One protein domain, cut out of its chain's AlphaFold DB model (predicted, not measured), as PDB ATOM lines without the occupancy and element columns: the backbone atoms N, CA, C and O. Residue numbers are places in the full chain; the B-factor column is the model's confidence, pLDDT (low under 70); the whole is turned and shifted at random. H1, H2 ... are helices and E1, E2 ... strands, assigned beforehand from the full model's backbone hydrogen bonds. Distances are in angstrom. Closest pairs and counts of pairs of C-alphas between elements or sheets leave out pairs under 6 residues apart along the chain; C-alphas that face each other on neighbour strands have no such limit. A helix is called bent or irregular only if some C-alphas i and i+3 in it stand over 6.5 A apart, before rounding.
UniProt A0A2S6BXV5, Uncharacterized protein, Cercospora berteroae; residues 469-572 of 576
ATOM      1  N   PHE A 469     119.842 185.275 184.348       95.94
ATOM      2  CA  PHE A 469     118.692 185.821 185.050       95.94
ATOM      3  C   PHE A 469     118.192 187.054 184.306       95.94
ATOM      4  O   PHE A 469     118.973 187.765 183.676       95.94
ATOM      5  N   VAL A 470     116.894 187.317 184.386       95.12
ATOM      6  CA  VAL A 470     116.243 188.468 183.764       95.12
ATOM      7  C   VAL A 470     115.428 189.222 184.807       95.12
ATOM      8  O   VAL A 470     114.829 188.612 185.693       95.12
ATOM      9  N   ALA A 471     115.403 190.545 184.699       94.31
ATOM     10  CA  ALA A 471     114.527 191.401 185.484       94.31
ATOM     11  C   ALA A 471     113.815 192.418 184.588       94.31
ATOM     12  O   ALA A 471     114.436 193.036 183.721       94.31
ATOM     13  N   ASP A 472     112.519 192.618 184.826       91.56
ATOM     14  CA  ASP A 472     111.767 193.745 184.282       91.56
ATOM     15  C   ASP A 472     112.086 195.019 185.077       91.56
ATOM     16  O   ASP A 472     112.023 195.031 186.308       91.56
ATOM     17  N   ILE A 473     112.407 196.104 184.372       88.94
ATOM     18  CA  ILE A 473     112.672 197.425 184.943       88.94
ATOM     19  C   ILE A 473     111.402 198.274 184.774       88.94
ATOM     20  O   ILE A 473     111.035 198.585 183.632       88.94
ATOM     21  N   PRO A 474     110.726 198.697 185.859       81.62
ATOM     22  CA  PRO A 474     109.574 199.582 185.737       81.62
ATOM     23  C   PRO A 474     110.002 200.934 185.150       81.62
ATOM     24  O   PRO A 474     110.992 201.533 185.578       81.62
ATOM     25  N   GLN A 475     109.252 201.415 184.155       73.62
ATOM     26  CA  GLN A 475     109.521 202.695 183.489       73.62
ATOM     27  C   GLN A 475     109.421 203.873 184.477       73.62
ATOM     28  O   GLN A 475     110.270 204.756 184.464       73.62
ATOM     29  N   GLU A 476     108.447 203.824 185.388       68.38
ATOM     30  CA  GLU A 476     108.058 204.914 186.298       68.38
ATOM     31  C   GLU A 476     108.969 205.094 187.532       68.38
ATOM     32  O   GLU A 476     108.789 206.042 188.291       68.38
ATOM     33  N   GLY A 477     109.924 204.187 187.775       66.06
ATOM     34  CA  GLY A 477     110.685 204.157 189.036       66.06
ATOM     35  C   GLY A 477     112.200 204.301 188.916       66.06
ATOM     36  O   GLY A 477     112.831 204.903 189.781       66.06
ATOM     37  N   VAL A 478     112.802 203.743 187.864       74.19
ATOM     38  CA  VAL A 478     114.265 203.658 187.734       74.19
ATOM     39  C   VAL A 478     114.703 204.464 186.520       74.19
ATOM     40  O   VAL A 478     114.728 203.964 185.396       74.19
ATOM     41  N   THR A 479     115.017 205.738 186.741       71.81
ATOM     42  CA  THR A 479     115.406 206.669 185.674       71.81
ATOM     43  C   THR A 479     116.714 206.243 185.005       71.81
ATOM     44  O   THR A 479     116.747 206.070 183.786       71.81
ATOM     45  N   ALA A 480     117.762 205.990 185.793       84.12
ATOM     46  CA  ALA A 480     119.101 205.674 185.301       84.12
ATOM     47  C   ALA A 480     119.460 204.182 185.431       84.12
ATOM     48  O   ALA A 480     119.404 203.604 186.518       84.12
ATOM     49  N   THR A 481     119.906 203.565 184.331       88.31
ATOM     50  CA  THR A 481     120.407 202.176 184.316       88.31
ATOM     51  C   THR A 481     121.665 202.005 185.177       88.31
ATOM     52  O   THR A 481     121.857 200.948 185.778       88.31
ATOM     53  N   SER A 482     122.482 203.054 185.313       90.25
ATOM     54  CA  SER A 482     123.660 203.088 186.191       90.25
ATOM     55  C   SER A 482     123.323 202.773 187.652       90.25
ATOM     56  O   SER A 482     124.083 202.055 188.299       90.25
ATOM     57  N   ASN A 483     122.152 203.188 188.155       90.69
ATOM     58  CA  ASN A 483     121.699 202.831 189.506       90.69
ATOM     59  C   ASN A 483     121.532 201.311 189.667       90.69
ATOM     60  O   ASN A 483     121.789 200.781 190.745       90.69
ATOM     61  N   ILE A 484     121.116 200.601 188.611       92.31
ATOM     62  CA  ILE A 484     120.979 199.137 188.621       92.31
ATOM     63  C   ILE A 484     122.366 198.486 188.605       92.31
ATOM     64  O   ILE A 484     122.631 197.606 189.421       92.31
ATOM     65  N   VAL A 485     123.264 198.950 187.728       94.62
ATOM     66  CA  VAL A 485     124.648 198.450 187.626       94.62
ATOM     67  C   VAL A 485     125.384 198.616 188.959       94.62
ATOM     68  O   VAL A 485     125.880 197.631 189.504       94.62
ATOM     69  N   ALA A 486     125.366 199.818 189.546       92.62
ATOM     70  CA  ALA A 486     125.965 200.100 190.851       92.62
ATOM     71  C   ALA A 486     125.322 199.275 191.980       92.62
ATOM     72  O   ALA A 486     126.002 198.788 192.890       92.62
ATOM     73  N   ALA A 487     124.004 199.052 191.922       93.31
ATOM     74  CA  ALA A 487     123.323 198.234 192.914       93.31
ATOM     75  C   ALA A 487     123.725 196.750 192.833       93.31
ATOM     76  O   ALA A 487     123.931 196.136 193.884       93.31
ATOM     77  N   ILE A 488     123.896 196.209 191.620       94.62
ATOM     78  CA  ILE A 488     124.405 194.854 191.347       94.62
ATOM     79  C   ILE A 488     125.880 194.736 191.754       94.62
ATOM     80  O   ILE A 488     126.252 193.764 192.402       94.62
ATOM     81  N   GLN A 489     126.710 195.732 191.442       93.50
ATOM     82  CA  GLN A 489     128.122 195.785 191.833       93.50
ATOM     83  C   GLN A 489     128.291 195.800 193.360       93.50
ATOM     84  O   GLN A 489     129.166 195.134 193.903       93.50
ATOM     85  N   CYS A 490     127.402 196.488 194.078       91.69
ATOM     86  CA  CYS A 490     127.362 196.428 195.536       91.69
ATOM     87  C   CYS A 490     126.895 195.053 196.056       91.69
ATOM     88  O   CYS A 490     127.444 194.549 197.036       91.69
ATOM     89  N   ALA A 491     125.905 194.432 195.403       92.19
ATOM     90  CA  ALA A 491     125.450 193.078 195.727       92.19
ATOM     91  C   ALA A 491     126.495 191.995 195.383       92.19
ATOM     92  O   ALA A 491     126.472 190.912 195.964       92.19
ATOM     93  N   SER A 492     127.463 192.286 194.508       88.69
ATOM     94  CA  SER A 492     128.501 191.328 194.118       88.69
ATOM     95  C   SER A 492     129.484 190.980 195.231       88.69
ATOM     96  O   SER A 492     130.237 190.024 195.074       88.69
ATOM     97  N   ARG A 493     129.476 191.708 196.355       88.25
ATOM     98  CA  ARG A 493     130.212 191.335 197.576       88.25
ATOM     99  C   ARG A 493     129.796 189.956 198.111       88.25
ATOM    100  O   ARG A 493     130.570 189.324 198.816       88.25
ATOM    101  N   PHE A 494     128.603 189.484 197.740       85.06
ATOM    102  CA  PHE A 494     128.061 188.174 198.105       85.06
ATOM    103  C   PHE A 494     128.268 187.095 197.022       85.06
ATOM    104  O   PHE A 494     127.775 185.977 197.168       85.06
ATOM    105  N   TRP A 495     128.976 187.397 195.924       89.12
ATOM    106  CA  TRP A 495     129.167 186.485 194.789       89.12
ATOM    107  C   TRP A 495     130.650 186.257 194.474       89.12
ATOM    108  O   TRP A 495     131.483 187.137 194.645       89.12
ATOM    109  N   LYS A 496     130.976 185.081 193.922       87.12
ATOM    110  CA  LYS A 496     132.349 184.744 193.489       87.12
ATOM    111  C   LYS A 496     132.819 185.529 192.257       87.12
ATOM    112  O   LYS A 496     134.015 185.641 192.025       87.12
ATOM    113  N   SER A 497     131.884 186.018 191.445       90.06
ATOM    114  CA  SER A 497     132.150 186.756 190.209       90.06
ATOM    115  C   SER A 497     130.989 187.701 189.910       90.06
ATOM    116  O   SER A 497     129.831 187.319 190.097       90.06
ATOM    117  N   LEU A 498     131.289 188.893 189.391       94.00
ATOM    118  CA  LEU A 498     130.282 189.782 188.806       94.00
ATOM    119  C   LEU A 498     129.609 189.098 187.596       94.00
ATOM    120  O   LEU A 498     130.311 188.463 186.804       94.00
ATOM    121  N   PRO A 499     128.276 189.190 187.440       96.12
ATOM    122  CA  PRO A 499     127.612 188.771 186.213       96.12
ATOM    123  C   PRO A 499     127.886 189.775 185.087       96.12
ATOM    124  O   PRO A 499     127.937 190.974 185.327       96.12
ATOM    125  N   GLN A 500     127.991 189.315 183.845       96.12
ATOM    126  CA  GLN A 500     127.882 190.203 182.689       96.12
ATOM    127  C   GLN A 500     126.450 190.742 182.613       96.12
ATOM    128  O   GLN A 500     125.488 189.999 182.832       96.12
ATOM    129  N   LEU A 501     126.306 192.035 182.335       96.19
ATOM    130  CA  LEU A 501     125.017 192.715 182.271       96.19
ATOM    131  C   LEU A 501     124.730 193.169 180.845       96.19
ATOM    132  O   LEU A 501     125.613 193.695 180.175       96.19
ATOM    133  N   ALA A 502     123.484 193.011 180.406       94.56
ATOM    134  CA  ALA A 502     123.017 193.580 179.150       94.56
ATOM    135  C   ALA A 502     121.616 194.178 179.298       94.56
ATOM    136  O   ALA A 502     120.747 193.616 179.975       94.56
ATOM    137  N   LEU A 503     121.394 195.321 178.655       91.81
ATOM    138  CA  LEU A 503     120.101 195.987 178.602       91.81
ATOM    139  C   LEU A 503     119.338 195.540 177.358       91.81
ATOM    140  O   LEU A 503     119.843 195.590 176.242       91.81
ATOM    141  N   HIS A 504     118.076 195.176 177.552       86.88
ATOM    142  CA  HIS A 504     117.104 195.052 176.483       86.88
ATOM    143  C   HIS A 504     116.186 196.272 176.492       86.88
ATOM    144  O   HIS A 504     115.403 196.484 177.430       86.88
ATOM    145  N   ARG A 505     116.276 197.059 175.419       82.69
ATOM    146  CA  ARG A 505     115.305 198.098 175.072       82.69
ATOM    147  C   ARG A 505     114.373 197.526 173.998       82.69
ATOM    148  O   ARG A 505     114.727 197.578 172.823       82.69
ATOM    149  N   PRO A 506     113.224 196.940 174.373       71.62
ATOM    150  CA  PRO A 506     112.248 196.503 173.384       71.62
ATOM    151  C   PRO A 506     111.672 197.687 172.598       71.62
ATOM    152  O   PRO A 506     111.835 198.850 172.974       71.62
ATOM    153  N   GLN A 507     110.939 197.369 171.530       73.81
ATOM    154  CA  GLN A 507     110.145 198.342 170.777       73.81
ATOM    155  C   GLN A 507     109.164 199.110 171.685       73.81
ATOM    156  O   GLN A 507     108.831 198.672 172.792       73.81
ATOM    157  N   ALA A 508     108.705 200.268 171.199       66.69
ATOM    158  CA  ALA A 508     107.867 201.204 171.946       66.69
ATOM    159  C   ALA A 508     106.715 200.513 172.709       66.69
ATOM    160  O   ALA A 508     106.036 199.634 172.180       66.69
ATOM    161  N   ASN A 509     106.487 200.966 173.947       65.75
ATOM    162  CA  ASN A 509     105.468 200.506 174.907       65.75
ATOM    163  C   ASN A 509     105.752 199.206 175.691       65.75
ATOM    164  O   ASN A 509     104.916 198.817 176.503       65.75
ATOM    165  N   GLN A 510     106.909 198.553 175.542       71.81
ATOM    166  CA  GLN A 510     107.279 197.404 176.389       71.81
ATOM    167  C   GLN A 510     108.165 197.792 177.597       71.81
ATOM    168  O   GLN A 510     108.840 198.827 177.607       71.81
ATOM    169  N   SER A 511     108.185 196.953 178.642       77.81
ATOM    170  CA  SER A 511     109.081 197.123 179.796       77.81
ATOM    171  C   SER A 511     110.541 196.899 179.391       77.81
ATOM    172  O   SER A 511     110.884 195.875 178.801       77.81
ATOM    173  N   ARG A 512     111.430 197.836 179.750       87.56
ATOM    174  CA  ARG A 512     112.884 197.618 179.651       87.56
ATOM    175  C   ARG A 512     113.239 196.385 180.482       87.56
ATOM    176  O   ARG A 512     112.731 196.245 181.594       87.56
ATOM    177  N   LYS A 513     114.117 195.516 179.984       91.38
ATOM    178  CA  LYS A 513     114.609 194.357 180.748       91.38
ATOM    179  C   LYS A 513     116.118 194.443 180.907       91.38
ATOM    180  O   LYS A 513     116.796 194.943 180.017       91.38
ATOM    181  N   ILE A 514     116.643 193.924 182.006       93.69
ATOM    182  CA  ILE A 514     118.080 193.692 182.184       93.69
ATOM    183  C   ILE A 514     118.328 192.192 182.311       93.69
ATOM    184  O   ILE A 514     117.593 191.489 183.008       93.69
ATOM    185  N   VAL A 515     119.353 191.711 181.614       95.00
ATOM    186  CA  VAL A 515     119.845 190.335 181.689       95.00
ATOM    187  C   VAL A 515     121.149 190.340 182.481       95.00
ATOM    188  O   VAL A 515     122.003 191.195 182.257       95.00
ATOM    189  N   ALA A 516     121.288 189.393 183.406       96.56
ATOM    190  CA  ALA A 516     122.492 189.164 184.193       96.56
ATOM    191  C   ALA A 516     122.977 187.723 183.982       96.56
ATOM    192  O   ALA A 516     122.285 186.775 184.368       96.56
ATOM    193  N   GLN A 517     124.148 187.555 183.369       96.25
ATOM    194  CA  GLN A 517     124.755 186.259 183.072       96.25
ATOM    195  C   GLN A 517     125.997 186.021 183.936       96.25
ATOM    196  O   GLN A 517     126.995 186.726 183.842       96.25
ATOM    197  N   PHE A 518     125.970 184.978 184.757       95.62
ATOM    198  CA  PHE A 518     127.130 184.536 185.522       95.62
ATOM    199  C   PHE A 518     127.986 183.578 184.682       95.62
ATOM    200  O   PHE A 518     127.500 182.549 184.206       95.62
ATOM    201  N   ALA A 519     129.284 183.875 184.554       92.81
ATOM    202  CA  ALA A 519     130.246 183.026 183.839       92.81
ATOM    203  C   ALA A 519     130.338 181.602 184.431       92.81
ATOM    204  O   ALA A 519     130.583 180.620 183.726       92.81
ATOM    205  N   SER A 520     130.097 181.478 185.738       91.62
ATOM    206  CA  SER A 520     130.031 180.211 186.460       91.62
ATOM    207  C   SER A 520     128.659 180.001 187.114       91.62
ATOM    208  O   SER A 520     127.747 180.816 187.003       91.62
ATOM    209  N   ASN A 521     128.483 178.860 187.775       91.00
ATOM    210  CA  ASN A 521     127.291 178.584 188.571       91.00
ATOM    211  C   ASN A 521     127.252 179.518 189.800       91.00
ATOM    212  O   ASN A 521     128.084 179.372 190.694       91.00
ATOM    213  N   SER A 522     126.273 180.427 189.857       91.62
ATOM    214  CA  SER A 522     126.095 181.377 190.967       91.62
ATOM    215  C   SER A 522     125.583 180.740 192.265       91.62
ATOM    216  O   SER A 522     125.679 181.359 193.320       91.62
ATOM    217  N   GLY A 523     125.025 179.526 192.208       93.12
ATOM    218  CA  GLY A 523     124.358 178.893 193.347       93.12
ATOM    219  C   GLY A 523     123.036 179.562 193.743       93.12
ATOM    220  O   GLY A 523     122.579 179.360 194.863       93.12
ATOM    221  N   LEU A 524     122.428 180.355 192.853       94.25
ATOM    222  CA  LEU A 524     121.172 181.078 193.088       94.25
ATOM    223  C   LEU A 524     120.007 180.453 192.306       94.25
ATOM    224  O   LEU A 524     120.206 179.893 191.229       94.25
ATOM    225  N   VAL A 525     118.783 180.595 192.815       94.44
ATOM    226  CA  VAL A 525     117.523 180.357 192.077       94.44
ATOM    227  C   VAL A 525     116.903 181.673 191.632       94.44
ATOM    228  O   VAL A 525     116.357 181.754 190.539       94.44
ATOM    229  N   GLN A 526     116.975 182.698 192.473       95.12
ATOM    230  CA  GLN A 526     116.401 184.020 192.244       95.12
ATOM    231  C   GLN A 526     117.082 184.996 193.204       95.12
ATOM    232  O   GLN A 526     117.522 184.598 194.284       95.12
ATOM    233  N   PHE A 527     117.178 186.268 192.835       95.81
ATOM    234  CA  PHE A 527     117.691 187.292 193.741       95.81
ATOM    235  C   PHE A 527     116.992 188.633 193.541       95.81
ATOM    236  O   PHE A 527     116.363 188.886 192.513       95.81
ATOM    237  N   TYR A 528     117.096 189.487 194.551       95.56
ATOM    238  CA  TYR A 528     116.496 190.809 194.589       95.56
ATOM    239  C   TYR A 528     117.571 191.839 194.905       95.56
ATOM    240  O   TYR A 528     118.271 191.723 195.913       95.56
ATOM    241  N   VAL A 529     117.683 192.858 194.057       95.62
ATOM    242  CA  VAL A 529     118.665 193.932 194.207       95.62
ATOM    243  C   VAL A 529     117.932 195.245 194.497       95.62
ATOM    244  O   VAL A 529     117.113 195.664 193.679       95.62
ATOM    245  N   PRO A 530     118.206 195.913 195.628       94.56
ATOM    246  CA  PRO A 530     117.585 197.180 195.974       94.56
ATOM    247  C   PRO A 530     118.259 198.317 195.209       94.56
ATOM    248  O   PRO A 530     119.462 198.567 195.365       94.56
ATOM    249  N   VAL A 531     117.455 198.992 194.389       93.38
ATOM    250  CA  VAL A 531     117.820 200.105 193.509       93.38
ATOM    251  C   VAL A 531     117.093 201.365 193.970       93.38
ATOM    252  O   VAL A 531     115.901 201.329 194.275       93.38
ATOM    253  N   ARG A 532     117.810 202.491 194.022       90.44
ATOM    254  CA  ARG A 532     117.249 203.789 194.414       90.44
ATOM    255  C   ARG A 532     116.411 204.387 193.280       90.44
ATOM    256  O   ARG A 532     116.868 204.448 192.133       90.44
ATOM    257  N   MET A 533     115.202 204.837 193.610       88.44
ATOM    258  CA  MET A 533     114.267 205.446 192.662       88.44
ATOM    259  C   MET A 533     114.571 206.936 192.461       88.44
ATOM    260  O   MET A 533     114.190 207.782 193.277       88.44
ATOM    261  N   GLY A 534     115.260 207.266 191.366       84.06
ATOM    262  CA  GLY A 534     115.664 208.638 191.048       84.06
ATOM    263  C   GLY A 534     116.496 209.279 192.165       84.06
ATOM    264  O   GLY A 534     117.354 208.629 192.761       84.06
ATOM    265  N   SER A 535     116.220 210.547 192.472       81.44
ATOM    266  CA  SER A 535     116.827 211.283 193.593       81.44
ATOM    267  C   SER A 535     116.197 210.970 194.960       81.44
ATOM    268  O   SER A 535     116.759 211.333 195.994       81.44
ATOM    269  N   SER A 536     115.051 210.285 195.008       82.62
ATOM    270  CA  SER A 536     114.284 210.091 196.247       82.62
ATOM    271  C   SER A 536     114.952 209.126 197.241       82.62
ATOM    272  O   SER A 536     115.770 208.289 196.861       82.62
ATOM    273  N   GLN A 537     114.565 209.207 198.521       83.94
ATOM    274  CA  GLN A 537     114.909 208.246 199.588       83.94
ATOM    275  C   GLN A 537     114.050 206.961 199.506       83.94
ATOM    276  O   GLN A 537     113.560 206.448 200.511       83.94
ATOM    277  N   ARG A 538     113.756 206.488 198.287       88.06
ATOM    278  CA  ARG A 538     112.885 205.327 198.046       88.06
ATOM    279  C   ARG A 538     113.655 204.222 197.348       88.06
ATOM    280  O   ARG A 538     114.355 204.462 196.359       88.06
ATOM    281  N   TRP A 539     113.483 203.008 197.853       90.12
ATOM    282  CA  TRP A 539     114.166 201.818 197.366       90.12
ATOM    283  C   TRP A 539     113.178 200.828 196.766       90.12
ATOM    284  O   TRP A 539     112.136 200.533 197.351       90.12
ATOM    285  N   LEU A 540     113.548 200.301 195.604       91.25
ATOM    286  CA  LEU A 540     112.821 199.295 194.850       91.25
ATOM    287  C   LEU A 540     113.681 198.033 194.742       91.25
ATOM    288  O   LEU A 540     114.773 198.081 194.171       91.25
ATOM    289  N   HIS A 541     113.188 196.892 195.217       92.50
ATOM    290  CA  HIS A 541     113.843 195.602 194.977       92.50
ATOM    291  C   HIS A 541     113.533 195.091 193.570       92.50
ATOM    292  O   HIS A 541     112.481 194.503 193.332       92.50
ATOM    293  N   ILE A 542     114.474 195.270 192.642       93.19
ATOM    294  CA  ILE A 542     114.407 194.660 191.311       93.19
ATOM    295  C   ILE A 542     114.648 193.153 191.446       93.19
ATOM    296  O   ILE A 542     115.673 192.724 191.979       93.19
ATOM    297  N   ARG A 543     113.705 192.348 190.947       94.44
ATOM    298  CA  ARG A 543     113.734 190.883 191.006       94.44
ATOM    299  C   ARG A 543     114.361 190.289 189.752       94.44
ATOM    300  O   ARG A 543     113.808 190.431 188.665       94.44
ATOM    301  N   PHE A 544     115.433 189.531 189.938       95.44
ATOM    302  CA  PHE A 544     116.110 188.749 188.912       95.44
ATOM    303  C   PHE A 544     115.666 187.288 188.987       95.44
ATOM    304  O   PHE A 544     116.040 186.552 189.905       95.44
ATOM    305  N   GLU A 545     114.849 186.870 188.021       94.62
ATOM    306  CA  GLU A 545     114.312 185.512 187.907       94.62
ATOM    307  C   GLU A 545     115.018 184.702 186.801       94.62
ATOM    308  O   GLU A 545     115.623 185.292 185.906       94.62
ATOM    309  N   PRO A 546     114.987 183.356 186.839       94.56
ATOM    310  CA  PRO A 546     115.657 182.523 185.841       94.56
ATOM    311  C   PRO A 546     115.166 182.784 184.419       94.56
ATOM    312  O   PRO A 546     113.963 182.725 184.147       94.56
ATOM    313  N   LEU A 547     116.096 182.978 183.485       92.38
ATOM    314  CA  LEU A 547     115.747 183.125 182.079       92.38
ATOM    315  C   LEU A 547     115.170 181.814 181.514       92.38
ATOM    316  O   LEU A 547     115.778 180.745 181.589       92.38
ATOM    317  N   SER A 548     113.983 181.902 180.916       88.88
ATOM    318  CA  SER A 548     113.315 180.774 180.265       88.88
ATOM    319  C   SER A 548     113.898 180.502 178.874       88.88
ATOM    320  O   SER A 548     113.349 180.946 177.872       88.88
ATOM    321  N   LEU A 549     114.967 179.699 178.819       84.88
ATOM    322  CA  LEU A 549     115.697 179.292 177.598       84.88
ATOM    323  C   LEU A 549     114.843 178.625 176.492       84.88
ATOM    324  O   LEU A 549     115.322 178.401 175.389       84.88
ATOM    325  N   GLY A 550     113.590 178.259 176.786       83.50
ATOM    326  CA  GLY A 550     112.641 177.719 175.805       83.50
ATOM    327  C   GLY A 550     111.832 178.778 175.046       83.50
ATOM    328  O   GLY A 550     110.946 178.408 174.278       83.50
ATOM    329  N   LEU A 551     112.075 180.067 175.297       84.44
ATOM    330  CA  LEU A 551     111.475 181.187 174.572       84.44
ATOM    331  C   LEU A 551     112.484 181.771 173.568       84.44
ATOM    332  O   LEU A 551     113.683 181.751 173.850       84.44
ATOM    333  N   PRO A 552     112.023 182.311 172.424       86.62
ATOM    334  CA  PRO A 552     112.889 183.061 171.521       86.62
ATOM    335  C   PRO A 552     113.466 184.293 172.227       86.62
ATOM    336  O   PRO A 552     112.825 184.899 173.090       86.62
ATOM    337  N   CYS A 553     114.678 184.669 171.842       87.62
ATOM    338  CA  CYS A 553     115.373 185.829 172.370       87.62
ATOM    339  C   CYS A 553     114.636 187.118 172.011       87.62
ATOM    340  O   CYS A 553     114.357 187.369 170.841       87.62
ATOM    341  N   TRP A 554     114.395 187.984 172.994       82.81
ATOM    342  CA  TRP A 554     113.688 189.244 172.752       82.81
ATOM    343  C   TRP A 554     114.458 190.246 171.871       82.81
ATOM    344  O   TRP A 554     113.835 191.145 171.324       82.81
ATOM    345  N   HIS A 555     115.778 190.085 171.698       84.38
ATOM    346  CA  HIS A 555     116.593 190.939 170.818       84.38
ATOM    347  C   HIS A 555     116.628 190.477 169.355       84.38
ATOM    348  O   HIS A 555     116.646 191.307 168.451       84.38
ATOM    349  N   CYS A 556     116.736 189.167 169.110       88.38
ATOM    350  CA  CYS A 556     117.036 188.630 167.777       88.38
ATOM    351  C   CYS A 556     116.013 187.608 167.260       88.38
ATOM    352  O   CYS A 556     116.199 187.082 166.167       88.38
ATOM    353  N   GLU A 557     115.002 187.275 168.068       89.00
ATOM    354  CA  GLU A 557     113.985 186.228 167.857       89.00
ATOM    355  C   GLU A 557     114.527 184.787 167.698       89.00
ATOM    356  O   GLU A 557     113.763 183.822 167.712       89.00
ATOM    357  N   GLY A 558     115.849 184.610 167.634       90.44
ATOM    358  CA  GLY A 558     116.536 183.320 167.622       90.44
ATOM    359  C   GLY A 558     116.550 182.607 168.980       90.44
ATOM    360  O   GLY A 558     116.141 183.146 170.006       90.44
ATOM    361  N   SER A 559     117.032 181.364 168.994       91.12
ATOM    362  CA  SER A 559     117.216 180.570 170.220       91.12
ATOM    363  C   SER A 559     118.690 180.561 170.634       91.12
ATOM    364  O   SER A 559     119.547 180.285 169.799       91.12
ATOM    365  N   HIS A 560     118.977 180.806 171.915       88.94
ATOM    366  CA  HIS A 560     120.332 180.775 172.483       88.94
ATOM    367  C   HIS A 560     120.403 179.742 173.614       88.94
ATOM    368  O   HIS A 560     119.541 179.737 174.493       88.94
ATOM    369  N   GLU A 561     121.414 178.866 173.606       86.69
ATOM    370  CA  GLU A 561     121.518 177.760 174.577       86.69
ATOM    371  C   GLU A 561     121.774 178.231 176.018       86.69
ATOM    372  O   GLU A 561     121.340 177.582 176.972       86.69
ATOM    373  N   ASP A 562     122.464 179.356 176.181       85.62
ATOM    374  CA  ASP A 562     122.758 180.011 177.457       85.62
ATOM    375  C   ASP A 562     121.814 181.191 177.763       85.62
ATOM    376  O   ASP A 562     121.809 181.716 178.880       85.62
ATOM    377  N   GLY A 563     120.994 181.588 176.786       83.25
ATOM    378  CA  GLY A 563     120.075 182.719 176.864       83.25
ATOM    379  C   GLY A 563     120.743 184.094 176.772       83.25
ATOM    380  O   GLY A 563     120.065 185.097 176.993       83.25
ATOM    381  N   TRP A 564     122.038 184.163 176.461       89.62
ATOM    382  CA  TRP A 564     122.702 185.426 176.140       89.62
ATOM    383  C   TRP A 564     122.459 185.804 174.679       89.62
ATOM    384  O   TRP A 564     122.070 184.967 173.871       89.62
ATOM    385  N   CYS A 565     122.652 187.072 174.330       90.31
ATOM    386  CA  CYS A 565     122.523 187.533 172.955       90.31
ATOM    387  C   CYS A 565     123.593 188.574 172.663       90.31
ATOM    388  O   CYS A 565     123.581 189.645 173.262       90.31
ATOM    389  N   ASP A 566     124.450 188.307 171.682       89.44
ATOM    390  CA  ASP A 566     125.548 189.211 171.302       89.44
ATOM    391  C   ASP A 566     125.052 190.530 170.679       89.44
ATOM    392  O   ASP A 566     125.812 191.479 170.520       89.44
ATOM    393  N   LYS A 567     123.756 190.605 170.336       88.81
ATOM    394  CA  LYS A 567     123.069 191.831 169.897       88.81
ATOM    395  C   LYS A 567     122.486 192.657 171.050       88.81
ATOM    396  O   LYS A 567     121.886 193.697 170.790       88.81
ATOM    397  N   ALA A 568     122.576 192.180 172.291       87.81
ATOM    398  CA  ALA A 568     122.117 192.928 173.452       87.81
ATOM    399  C   ALA A 568     123.128 194.018 173.820       87.81
ATOM    400  O   ALA A 568     124.330 193.787 173.756       87.81
ATOM    401  N   GLU A 569     122.646 195.192 174.225       93.00
ATOM    402  CA  GLU A 569     123.517 196.306 174.612       93.00
ATOM    403  C   GLU A 569     124.257 195.955 175.915       93.00
ATOM    404  O   GLU A 569     123.600 195.847 176.958       93.00
ATOM    405  N   PRO A 570     125.591 195.759 175.901       93.94
ATOM    406  CA  PRO A 570     126.329 195.428 177.109       93.94
ATOM    407  C   PRO A 570     126.337 196.630 178.055       93.94
ATOM    408  O   PRO A 570     126.552 197.769 177.645       93.94
ATOM    409  N   LEU A 571     126.120 196.370 179.342       94.38
ATOM    410  CA  LEU A 571     126.211 197.372 180.395       94.38
ATOM    411  C   LEU A 571     127.561 197.215 181.106       94.38
ATOM    412  O   LEU A 571     127.711 196.273 181.891       94.38
ATOM    413  N   PRO A 572     128.546 198.098 180.852       93.88
ATOM    414  CA  PRO A 572     129.818 198.046 181.556       93.88
ATOM    415  C   PRO A 572     129.618 198.375 183.038       93.88
ATOM    416  O   PRO A 572     128.760 199.180 183.411       93.88
TER     417      PRO A 572
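What this domain is: This is residues 469 to 572 of the 576 residues of an uncharacterized protein of Cercospora berteroae (UniProt A0A2S6BXV5). One strongly twisted sheet of six strands, curled like part of a barrel, wraps round a single helix, H1, which sits in the hollow and packs mostly on the edge strand E4. After E5 a long stretch with no named element, residues 547 to 568, loops away from the sheet before the short strand E6 completes the other edge. The 104 printed residues hold one named helix and six named strands, along the chain E1 H1 E2 E3 E4 E5 E6; the sheet's order is E4 E5 E1 E3 E2 E6, with antiparallel neighbours throughout. The class is mixed, helices and strands, though under half of the residues are in named elements. The whole is compact, with a radius of gyration of the C-alphas of 13.5 A and spans of 40 by 36 by 22 A.

How they stand to each other: E1, residues 469 to 473, is an inner strand, antiparallel to E3, residues 512 to 517; N 471 and O 514 are within hydrogen-bond range at 2.9 A. H1, residues 481 to 494, is on one face of the sheet, giving two layers, helix and sheet; 8 of its 10 O i to N i+4 pairs are within hydrogen-bond range. E2, residues 500 to 504, forms a hairpin with E3, with N 502 and O 515 at 3.0 A. E1, H1 and E2 make a split strand-helix-strand unit, two strands running the same way with E3 between them, and its crossover is right-handed. E4, residues 524 to 532, has the closest C-alphas to H1, those of Ala 487 and Val 531, 5.8 A apart. H1 and E3 are near each other, with 5 pairs of C-alphas within 10 A. E5, residues 538 to 546, forms a hairpin with E4, where N 529 and O 542 are 2.9 A apart. Its pairing is staggered: residues 539 to 544 pair with E4, and 545 to 546 with E1, where N 470 and O 545 are 2.8 A apart. E6, residues 569 to 571, is antiparallel to E2, with N 571 and O 501 at 2.8 A. E4 and E6, the two edge strands, are apart.

Where its parts are: E1 begins at C-alpha 469, (118.692, 185.821, 185.050). H1 runs 21.1 A from C-alpha 481, (120.407, 202.176, 184.316); it is neither bent nor irregular, but only just: C-alphas 490 and 493 are 6.2 A apart. E4 is 23.1 A long and E5 26.0 A. E6 ends at C-alpha 571, (126.211, 197.372, 180.395).

The domain as a whole: The two C-alphas farthest apart, those of Gln 537 and Gly 558, are 40.6 A apart. The printed part has no cut. The link from E5 to E6, 22 residues, is long. The mean pLDDT of the printed part is 88.6; residues 476 to 477 and 508 to 509 are under 70.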